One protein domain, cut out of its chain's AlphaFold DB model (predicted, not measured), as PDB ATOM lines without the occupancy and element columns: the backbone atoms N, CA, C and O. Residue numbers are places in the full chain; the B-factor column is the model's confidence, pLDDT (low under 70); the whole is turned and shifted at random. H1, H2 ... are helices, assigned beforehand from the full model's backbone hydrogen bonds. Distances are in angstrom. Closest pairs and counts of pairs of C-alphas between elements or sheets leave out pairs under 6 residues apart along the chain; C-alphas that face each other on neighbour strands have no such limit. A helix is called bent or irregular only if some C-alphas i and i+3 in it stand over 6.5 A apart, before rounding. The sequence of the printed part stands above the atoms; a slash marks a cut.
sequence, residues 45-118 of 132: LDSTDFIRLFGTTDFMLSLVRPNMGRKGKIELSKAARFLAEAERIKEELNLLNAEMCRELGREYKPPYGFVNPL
ATOM      1  N   LEU A  45     -34.723 -11.690  46.531       48.47
ATOM      2  CA  LEU A  45     -35.236 -13.042  46.282       48.47
ATOM      3  C   LEU A  45     -34.463 -13.715  45.140       48.47
ATOM      4  O   LEU A  45     -34.204 -14.915  45.210       48.47
ATOM      5  N   ASP A  46     -33.972 -12.909  44.198       54.62
ATOM      6  CA  ASP A  46     -33.122 -13.309  43.081       54.62
ATOM      7  C   ASP A  46     -31.958 -14.203  43.520       54.62
ATOM      8  O   ASP A  46     -31.708 -15.225  42.898       54.62
ATOM      9  N   SER A  47     -31.284 -13.905  44.638       62.44
ATOM     10  CA  SER A  47     -30.116 -14.684  45.087       62.44
ATOM     11  C   SER A  47     -30.435 -16.171  45.287       62.44
ATOM     12  O   SER A  47     -29.659 -17.037  44.894       62.44
ATOM     13  N   THR A  48     -31.583 -16.484  45.904       71.25
ATOM     14  CA  THR A  48     -31.966 -17.882  46.174       71.25
ATOM     15  C   THR A  48     -32.451 -18.569  44.907       71.25
ATOM     16  O   THR A  48     -32.135 -19.740  44.688       71.25
ATOM     17  N   ASP A  49     -33.181 -17.847  44.062       80.56
ATOM     18  CA  ASP A  49     -33.699 -18.391  42.811       80.56
ATOM     19  C   ASP A  49     -32.575 -18.627  41.798       80.56
ATOM     20  O   ASP A  49     -32.529 -19.701  41.203       80.56
ATOM     21  N   PHE A  50     -31.597 -17.721  41.696       79.44
ATOM     22  CA  PHE A  50     -30.381 -17.920  40.907       79.44
ATOM     23  C   PHE A  50     -29.626 -19.165  41.368       79.44
ATOM     24  O   PHE A  50     -29.343 -20.036  40.550       79.44
ATOM     25  N   ILE A  51     -29.352 -19.306  42.670       83.06
ATOM     26  CA  ILE A  51     -28.645 -20.483  43.200       83.06
ATOM     27  C   ILE A  51     -29.400 -21.777  42.856       83.06
ATOM     28  O   ILE A  51     -28.794 -22.750  42.405       83.06
ATOM     29  N   ARG A  52     -30.727 -21.799  43.040       85.69
ATOM     30  CA  ARG A  52     -31.561 -22.972  42.730       85.69
ATOM     31  C   ARG A  52     -31.593 -23.283  41.238       85.69
ATOM     32  O   ARG A  52     -31.507 -24.456  40.868       85.69
ATOM     33  N   LEU A  53     -31.708 -22.262  40.394       88.25
ATOM     34  CA  LEU A  53     -31.739 -22.412  38.944       88.25
ATOM     35  C   LEU A  53     -30.395 -22.937  38.434       88.25
ATOM     36  O   LEU A  53     -30.378 -23.920  37.699       88.25
ATOM     37  N   PHE A  54     -29.276 -22.361  38.886       88.00
ATOM     38  CA  PHE A  54     -27.936 -22.831  38.528       88.00
ATOM     39  C   PHE A  54     -27.693 -24.271  38.975       88.00
ATOM     40  O   PHE A  54     -27.253 -25.085  38.167       88.00
ATOM     41  N   GLY A  55     -28.045 -24.612  40.218       89.12
ATOM     42  CA  GLY A  55     -27.915 -25.983  40.714       89.12
ATOM     43  C   GLY A  55     -28.768 -26.983  39.926       89.12
ATOM     44  O   GLY A  55     -28.308 -28.076  39.604       89.12
ATOM     45  N   THR A  56     -29.993 -26.598  39.558       93.31
ATOM     46  CA  THR A  56     -30.875 -27.444  38.738       93.31
ATOM     47  C   THR A  56     -30.306 -27.630  37.333       93.31
ATOM     48  O   THR A  56     -30.265 -28.753  36.835       93.31
ATOM     49  N   THR A  57     -29.830 -26.557  36.702       92.75
ATOM     50  CA  THR A  57     -29.202 -26.615  35.378       92.75
ATOM     51  C   THR A  57     -27.970 -27.514  35.382       92.75
ATOM     52  O   THR A  57     -27.869 -28.392  34.527       92.75
ATOM     53  N   ASP A  58     -27.069 -27.364  36.355       91.38
ATOM     54  CA  ASP A  58     -25.872 -28.206  36.470       91.38
ATOM     55  C   ASP A  58     -26.234 -29.691  36.631       91.38
ATOM     56  O   ASP A  58     -25.736 -30.548  35.894       91.38
ATOM     57  N   PHE A  59     -27.202 -29.993  37.503       94.19
ATOM     58  CA  PHE A  59     -27.723 -31.348  37.657       94.19
ATOM     59  C   PHE A  59     -28.273 -31.903  36.335       94.19
ATOM     60  O   PHE A  59     -27.917 -33.013  35.935       94.19
ATOM     61  N   MET A  60     -29.080 -31.133  35.603       94.38
ATOM     62  CA  MET A  60     -29.639 -31.575  34.321       94.38
ATOM     63  C   MET A  60     -28.549 -31.788  33.262       94.38
ATOM     64  O   MET A  60     -28.588 -32.786  32.539       94.38
ATOM     65  N   LEU A  61     -27.531 -30.928  33.198       93.25
ATOM     66  CA  LEU A  61     -26.385 -31.112  32.300       93.25
ATOM     67  C   LEU A  61     -25.578 -32.368  32.652       93.25
ATOM     68  O   LEU A  61     -25.142 -33.087  31.746       93.25
ATOM     69  N   SER A  62     -25.435 -32.681  33.944       93.81
ATOM     70  CA  SER A  62     -24.799 -33.921  34.406       93.81
ATOM     71  C   SER A  62     -25.534 -35.176  33.916       93.81
ATOM     72  O   SER A  62     -24.897 -36.197  33.669       93.81
ATOM     73  N   LEU A  63     -26.853 -35.090  33.697       92.56
ATOM     74  CA  LEU A  63     -27.662 -36.162  33.115       92.56
ATOM     75  C   LEU A  63     -27.623 -36.159  31.583       92.56
ATOM     76  O   LEU A  63     -27.625 -37.229  30.975       92.56
ATOM     77  N   VAL A  64     -27.575 -34.993  30.939       91.94
ATOM     78  CA  VAL A  64     -27.519 -34.885  29.471       91.94
ATOM     79  C   VAL A  64     -26.227 -35.494  28.925       91.94
ATOM     80  O   VAL A  64     -26.289 -36.333  28.025       91.94
ATOM     81  N   ARG A  65     -25.069 -35.147  29.505       89.12
ATOM     82  CA  ARG A  65     -23.738 -35.597  29.051       89.12
ATOM     83  C   ARG A  65     -23.613 -37.121  28.878       89.12
ATOM     84  O   ARG A  65     -23.222 -37.553  27.800       89.12
ATOM     85  N   PRO A  66     -23.962 -37.974  29.860       90.31
ATOM     86  CA  PRO A  66     -23.867 -39.421  29.693       90.31
ATOM     87  C   PRO A  66     -24.978 -40.001  28.812       90.31
ATOM     88  O   PRO A  66     -24.874 -41.151  28.401       90.31
ATOM     89  N   ASN A  67     -26.071 -39.276  28.561       90.06
ATOM     90  CA  ASN A  67     -27.218 -39.799  27.819       90.06
ATOM     91  C   ASN A  67     -27.264 -39.367  26.348       90.06
ATOM     92  O   ASN A  67     -28.084 -39.912  25.605       90.06
ATOM     93  N   MET A  68     -26.387 -38.457  25.922       89.38
ATOM     94  CA  MET A  68     -26.298 -38.002  24.534       89.38
ATOM     95  C   MET A  68     -25.908 -39.123  23.570       89.38
ATOM     96  O   MET A  68     -25.016 -39.922  23.851       89.38
ATOM     97  N   GLY A  69     -26.616 -39.210  22.440       80.38
ATOM     98  CA  GLY A  69     -26.359 -40.209  21.398       80.38
ATOM     99  C   GLY A  69     -26.795 -41.636  21.755       80.38
ATOM    100  O   GLY A  69     -26.633 -42.548  20.946       80.38
ATOM    101  N   ARG A  70     -27.386 -41.859  22.939       86.00
ATOM    102  CA  ARG A  70     -27.944 -43.166  23.314       86.00
ATOM    103  C   ARG A  70     -29.330 -43.354  22.697       86.00
ATOM    104  O   ARG A  70     -30.200 -42.489  22.813       86.00
ATOM    105  N   LYS A  71     -29.558 -44.521  22.087       80.31
ATOM    106  CA  LYS A  71     -30.840 -44.884  21.463       80.31
ATOM    107  C   LYS A  71     -31.994 -44.737  22.467       80.31
ATOM    108  O   LYS A  71     -31.921 -45.269  23.572       80.31
ATOM    109  N   GLY A  72     -33.042 -44.010  22.077       78.44
ATOM    110  CA  GLY A  72     -34.234 -43.778  22.907       78.44
ATOM    111  C   GLY A  72     -34.065 -42.756  24.038       78.44
ATOM    112  O   GLY A  72     -34.963 -42.635  24.864       78.44
ATOM    113  N   LYS A  73     -32.937 -42.035  24.100       88.62
ATOM    114  CA  LYS A  73     -32.705 -40.957  25.073       88.62
ATOM    115  C   LYS A  73     -32.691 -39.596  24.377       88.62
ATOM    116  O   LYS A  73     -33.668 -39.233  23.729       88.62
ATOM    117  N   ILE A  74     -31.604 -38.837  24.514       87.69
ATOM    118  CA  ILE A  74     -31.460 -37.518  23.902       87.69
ATOM    119  C   ILE A  74     -30.630 -37.612  22.621       87.69
ATOM    120  O   ILE A  74     -29.552 -38.213  22.579       87.69
ATOM    121  N   GLU A  75     -31.169 -37.014  21.566       91.81
ATOM    122  CA  GLU A  75     -30.503 -36.882  20.279       91.81
ATOM    123  C   GLU A  75     -29.289 -35.941  20.405       91.81
ATOM    124  O   GLU A  75     -29.296 -34.996  21.201       91.81
ATOM    125  N   LEU A  76     -28.213 -36.251  19.678       90.69
ATOM    126  CA  LEU A  76     -26.915 -35.607  19.873       90.69
ATOM    127  C   LEU A  76     -26.959 -34.104  19.567       90.69
ATOM    128  O   LEU A  76     -26.422 -33.324  20.350       90.69
ATOM    129  N   SER A  77     -27.631 -33.686  18.490       91.38
ATOM    130  CA  SER A  77     -27.746 -32.271  18.123       91.38
ATOM    131  C   SER A  77     -28.480 -31.460  19.194       91.38
ATOM    132  O   SER A  77     -28.051 -30.364  19.558       91.38
ATOM    133  N   LYS A  78     -29.530 -32.029  19.801       92.31
ATOM    134  CA  LYS A  78     -30.237 -31.397  20.924       92.31
ATOM    135  C   LYS A  78     -29.364 -31.286  22.171       92.31
ATOM    136  O   LYS A  78     -29.382 -30.244  22.821       92.31
ATOM    137  N   ALA A  79     -28.602 -32.331  22.499       92.25
ATOM    138  CA  ALA A  79     -27.675 -32.302  23.628       92.25
ATOM    139  C   ALA A  79     -26.570 -31.250  23.432       92.25
ATOM    140  O   ALA A  79     -26.307 -30.469  24.345       92.25
ATOM    141  N   ALA A  80     -25.985 -31.183  22.232       92.25
ATOM    142  CA  ALA A  80     -24.987 -30.178  21.874       92.25
ATOM    143  C   ALA A  80     -25.551 -28.755  21.999       92.25
ATOM    144  O   ALA A  80     -24.911 -27.895  22.599       92.25
ATOM    145  N   ARG A  81     -26.787 -28.528  21.532       95.00
ATOM    146  CA  ARG A  81     -27.474 -27.239  21.692       95.00
ATOM    147  C   ARG A  81     -27.626 -26.842  23.161       95.00
ATOM    148  O   ARG A  81     -27.370 -25.696  23.499       95.00
ATOM    149  N   PHE A  82     -28.032 -27.765  24.036       93.69
ATOM    150  CA  PHE A  82     -28.174 -27.459  25.465       93.69
ATOM    151  C   PHE A  82     -26.841 -27.131  26.137       93.69
ATOM    152  O   PHE A  82     -26.795 -26.245  26.985       93.69
ATOM    153  N   LEU A  83     -25.764 -27.822  25.757       92.94
ATOM    154  CA  LEU A  83     -24.427 -27.538  26.275       92.94
ATOM    155  C   LEU A  83     -23.923 -26.166  25.816       92.94
ATOM    156  O   LEU A  83     -23.429 -25.407  26.642       92.94
ATOM    157  N   ALA A  84     -24.094 -25.838  24.533       94.50
ATOM    158  CA  ALA A  84     -23.711 -24.537  23.989       94.50
ATOM    159  C   ALA A  84     -24.494 -23.390  24.647       94.50
ATOM    160  O   ALA A  84     -23.910 -22.385  25.037       94.50
ATOM    161  N   GLU A  85     -25.803 -23.566  24.840       95.12
ATOM    162  CA  GLU A  85     -26.643 -22.546  25.468       95.12
ATOM    163  C   GLU A  85     -26.290 -22.333  26.944       95.12
ATOM    164  O   GLU A  85     -26.256 -21.204  27.426       95.12
ATOM    165  N   ALA A  86     -25.972 -23.411  27.663       93.12
ATOM    166  CA  ALA A  86     -25.492 -23.304  29.034       93.12
ATOM    167  C   ALA A  86     -24.141 -22.580  29.125       93.12
ATOM    168  O   ALA A  86     -23.906 -21.874  30.103       93.12
ATOM    169  N   GLU A  87     -23.258 -22.741  28.134       91.94
ATOM    170  CA  GLU A  87     -22.009 -21.976  28.064       91.94
ATOM    171  C   GLU A  87     -22.289 -20.489  27.850       91.94
ATOM    172  O   GLU A  87     -21.870 -19.667  28.664       91.94
ATOM    173  N   ARG A  88     -23.111 -20.169  26.847       94.19
ATOM    174  CA  ARG A  88     -23.526 -18.803  26.512       94.19
ATOM    175  C   ARG A  88     -24.104 -18.061  27.721       94.19
ATOM    176  O   ARG A  88     -23.689 -16.949  28.017       94.19
ATOM    177  N   ILE A  89     -25.006 -18.696  28.472       93.25
ATOM    178  CA  ILE A  89     -25.614 -18.098  29.674       93.25
ATOM    179  C   ILE A  89     -24.563 -17.798  30.754       93.25
ATOM    180  O   ILE A  89     -24.665 -16.791  31.456       93.25
ATOM    181  N   LYS A  90     -23.551 -18.661  30.920       91.50
ATOM    182  CA  LYS A  90     -22.473 -18.413  31.889       91.50
ATOM    183  C   LYS A  90     -21.613 -17.220  31.471       91.50
ATOM    184  O   LYS A  90     -21.249 -16.425  32.334       91.50
ATOM    185  N   GLU A  91     -21.312 -17.087  30.182       92.69
ATOM    186  CA  GLU A  91     -20.575 -15.942  29.636       92.69
ATOM    187  C   GLU A  91     -21.363 -14.634  29.790       92.69
ATOM    188  O   GLU A  91     -20.815 -13.648  30.280       92.69
ATOM    189  N   GLU A  92     -22.663 -14.641  29.479       92.88
ATOM    190  CA  GLU A  92     -23.546 -13.483  29.676       92.88
ATOM    191  C   GLU A  92     -23.625 -13.060  31.144       92.88
ATOM    192  O   GLU A  92     -23.560 -11.873  31.456       92.88
ATOM    193  N   LEU A  93     -23.717 -14.021  32.069       91.44
ATOM    194  CA  LEU A  93     -23.712 -13.702  33.495       91.44
ATOM    195  C   LEU A  93     -22.360 -13.130  33.945       91.44
ATOM    196  O   LEU A  93     -22.315 -12.224  34.777       91.44
ATOM    197  N   ASN A  94     -21.254 -13.658  33.423       92.44
ATOM    198  CA  ASN A  94     -19.914 -13.151  33.706       92.44
ATOM    199  C   ASN A  94     -19.749 -11.700  33.215       92.44
ATOM    200  O   ASN A  94     -19.221 -10.867  33.950       92.44
ATOM    201  N   LEU A  95     -20.280 -11.381  32.029       92.75
ATOM    202  CA  LEU A  95     -20.344 -10.016  31.503       92.75
ATOM    203  C   LEU A  95     -21.198  -9.104  32.383       92.75
ATOM    204  O   LEU A  95     -20.707  -8.071  32.831       92.75
ATOM    205  N   LEU A  96     -22.419  -9.522  32.721       92.31
ATOM    206  CA  LEU A  96     -23.310  -8.749  33.586       92.31
ATOM    207  C   LEU A  96     -22.654  -8.430  34.940       92.31
ATOM    208  O   LEU A  96     -22.770  -7.319  35.452       92.31
ATOM    209  N   ASN A  97     -21.935  -9.390  35.526       91.38
ATOM    210  CA  ASN A  97     -21.194  -9.167  36.766       91.38
ATOM    211  C   ASN A  97     -20.072  -8.134  36.596       91.38
ATOM    212  O   ASN A  97     -19.884  -7.295  37.479       91.38
ATOM    213  N   ALA A  98     -19.344  -8.185  35.480       91.81
ATOM    214  CA  ALA A  98     -18.292  -7.225  35.172       91.81
ATOM    215  C   ALA A  98     -18.855  -5.807  35.000       91.81
ATOM    216  O   ALA A  98     -18.328  -4.868  35.599       91.81
ATOM    217  N   GLU A  99     -19.959  -5.661  34.264       90.06
ATOM    218  CA  GLU A  99     -20.663  -4.387  34.075       90.06
ATOM    219  C   GLU A  99     -21.163  -3.830  35.410       90.06
ATOM    220  O   GLU A  99     -20.875  -2.684  35.747       90.06
ATOM    221  N   MET A 100     -21.826  -4.653  36.234       89.69
ATOM    222  CA  MET A 100     -22.264  -4.237  37.571       89.69
ATOM    223  C   MET A 100     -21.091  -3.758  38.434       89.69
ATOM    224  O   MET A 100     -21.217  -2.770  39.155       89.69
ATOM    225  N   CYS A 101     -19.941  -4.432  38.378       88.69
ATOM    226  CA  CYS A 101     -18.746  -3.985  39.086       88.69
ATOM    227  C   CYS A 101     -18.211  -2.653  38.544       88.69
ATOM    228  O   CYS A 101     -17.894  -1.783  39.358       88.69
ATOM    229  N   ARG A 102     -18.172  -2.463  37.217       87.19
ATOM    230  CA  ARG A 102     -17.753  -1.210  36.569       87.19
ATOM    231  C   ARG A 102     -18.617  -0.032  37.017       87.19
ATOM    232  O   ARG A 102     -18.074   0.956  37.503       87.19
ATOM    233  N   GLU A 103     -19.939  -0.165  36.945       87.75
ATOM    234  CA  GLU A 103     -20.879   0.896  37.349       87.75
ATOM    235  C   GLU A 103     -20.799   1.211  38.853       87.75
ATOM    236  O   GLU A 103     -21.023   2.340  39.285       87.75
ATOM    237  N   LEU A 104     -20.428   0.224  39.675       86.31
ATOM    238  CA  LEU A 104     -20.189   0.410  41.109       86.31
ATOM    239  C   LEU A 104     -18.773   0.923  41.435       86.31
ATOM    240  O   LEU A 104     -18.446   1.051  42.620       86.31
ATOM    241  N   GLY A 105     -17.925   1.177  40.431       85.75
ATOM    242  CA  GLY A 105     -16.536   1.618  40.605       85.75
ATOM    243  C   GLY A 105     -15.645   0.579  41.292       85.75
ATOM    244  O   GLY A 105     -14.730   0.932  42.036       85.75
ATOM    245  N   ARG A 106     -15.945  -0.713  41.119       87.25
ATOM    246  CA  ARG A 106     -15.234  -1.834  41.748       87.25
ATOM    247  C   ARG A 106     -14.498  -2.664  40.710       87.25
ATOM    248  O   ARG A 106     -15.004  -2.928  39.625       87.25
ATOM    249  N   GLU A 107     -13.330  -3.165  41.095       85.81
ATOM    250  CA  GLU A 107     -12.607  -4.158  40.304       85.81
ATOM    251  C   GLU A 107     -13.390  -5.482  40.281       85.81
ATOM    252  O   GLU A 107     -13.676  -6.068  41.332       85.81
ATOM    253  N   TYR A 108     -13.716  -5.969  39.082       92.06
ATOM    254  CA  TYR A 108     -14.323  -7.283  38.921       92.06
ATOM    255  C   TYR A 108     -13.269  -8.391  39.000       92.06
ATOM    256  O   TYR A 108     -12.359  -8.467  38.171       92.06
ATOM    257  N   LYS A 109     -13.426  -9.287  39.980       90.56
ATOM    258  CA  LYS A 109     -12.617 -10.503  40.125       90.56
ATOM    259  C   LYS A 109     -13.460 -11.716  39.727       90.56
ATOM    260  O   LYS A 109     -14.302 -12.137  40.524       90.56
ATOM    261  N   PRO A 110     -13.273 -12.257  38.511       91.19
ATOM    262  CA  PRO A 110     -14.073 -13.370  38.025       91.19
ATOM    263  C   PRO A 110     -13.806 -14.647  38.843       91.19
ATOM    264  O   PRO A 110     -12.706 -14.832  39.378       91.19
ATOM    265  N   PRO A 111     -14.804 -15.541  38.961       89.00
ATOM    266  CA  PRO A 111     -14.636 -16.835  39.614       89.00
ATOM    267  C   PRO A 111     -13.686 -17.756  38.831       89.00
ATOM    268  O   PRO A 111     -13.409 -17.544  37.651       89.00
ATOM    269  N   TYR A 112     -13.185 -18.810  39.487       82.69
ATOM    270  CA  TYR A 112     -12.241 -19.754  38.875       82.69
ATOM    271  C   TYR A 112     -12.771 -20.323  37.549       82.69
ATOM    272  O   TYR A 112     -13.906 -20.796  37.481       82.69
ATOM    273  N   GLY A 113     -11.928 -20.304  36.513       85.00
ATOM    274  CA  GLY A 113     -12.281 -20.755  35.165       85.00
ATOM    275  C   GLY A 113     -12.929 -19.689  34.275       85.00
ATOM    276  O   GLY A 113     -13.161 -19.975  33.107       85.00
ATOM    277  N   PHE A 114     -13.174 -18.477  34.786       89.06
ATOM    278  CA  PHE A 114     -13.663 -17.335  34.009       89.06
ATOM    279  C   PHE A 114     -12.601 -16.240  33.893       89.06
ATOM    280  O   PHE A 114     -11.762 -16.057  34.776       89.06
ATOM    281  N   VAL A 115     -12.661 -15.491  32.793       90.12
ATOM    282  CA  VAL A 115     -11.832 -14.305  32.542       90.12
ATOM    283  C   VAL A 115     -12.727 -13.072  32.625       90.12
ATOM    284  O   VAL A 115     -13.910 -13.151  32.306       90.12
ATOM    285  N   ASN A 116     -12.190 -11.940  33.084       89.19
ATOM    286  CA  ASN A 116     -12.945 -10.692  33.116       89.19
ATOM    287  C   ASN A 116     -13.152 -10.216  31.665       89.19
ATOM    288  O   ASN A 116     -12.154  -9.911  31.010       89.19
ATOM    289  N   PRO A 117     -14.402 -10.147  31.171       88.81
ATOM    290  CA  PRO A 117     -14.676  -9.818  29.776       88.81
ATOM    291  C   PRO A 117     -14.444  -8.337  29.455       88.81
ATOM    292  O   PRO A 117     -14.272  -8.002  28.293       88.81
ATOM    293  N   LEU A 118     -14.394  -7.461  30.463       86.38
ATOM    294  CA  LEU A 118     -14.174  -6.019  30.295       86.38
ATOM    295  C   LEU A 118     -12.722  -5.600  30.562       86.38
ATOM    296  O   LEU A 118     -12.431  -4.415  30.680       86.38
TER     297      LEU A 118
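What this domain is: This is residues 45 to 118 of the 132 residues of an uncharacterized protein of Desulfuromonadales bacterium (UniProt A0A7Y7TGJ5). Two long helices make a helical hairpin opened into a narrow V: H1 and H2 meet near the link that joins them, and from there H1 spreads away from H2 toward its first residue; residues 45 to 53, of which 46 to 53 belong to H1, stick out. After H2, residues 104 to 118, with no named element, fold back beside the last part of H2. The printed part has 74 residues with two named helices, H1 then H2, and no named strand; its class is all helix. The whole is loose, with a radius of gyration of the C-alphas of 15.6 A, and it is only just elongated, spanning 52 by 26 by 17 A.

How they stand to each other: Begin with H1, residues 46 to 67, and go on to H2, residues 76 to 103; the two form a hairpin. They touch, with the C-alphas of Val 64 and Ala 79 the closest at 6.4 A. Look for the place where they touch at residues 61 to 65 of H1 alone and residues 79 to 83 of H2 alone. The helices run opposite ways at a shallow tilt of 27 degrees. In H2 every O i to N i+4 pair is within hydrogen-bond range; in H1 16 of 18 are.

Where its parts are: Find C-alpha 46 at (-33.122, -13.309, 43.081); from there H1 runs 31.1 A to C-alpha 67 at (-27.218, -39.799, 27.819). H1 is neither bent nor irregular, but only just: C-alphas 63 and 66 are 6.1 A apart. H2 runs 40.9 A from C-alpha 76 to C-alpha 103 at (-20.879, 0.896, 37.349).

The domain as a whole: The two C-alphas farthest apart are those of Lys 71 and Gly 105, at 52.3 A. The printed part has no cut, and the link from H1 to H2, 8 residues, is short. In the B-factor column the mean pLDDT of the printed part is 88.0; residues 45 to 47 are under 70.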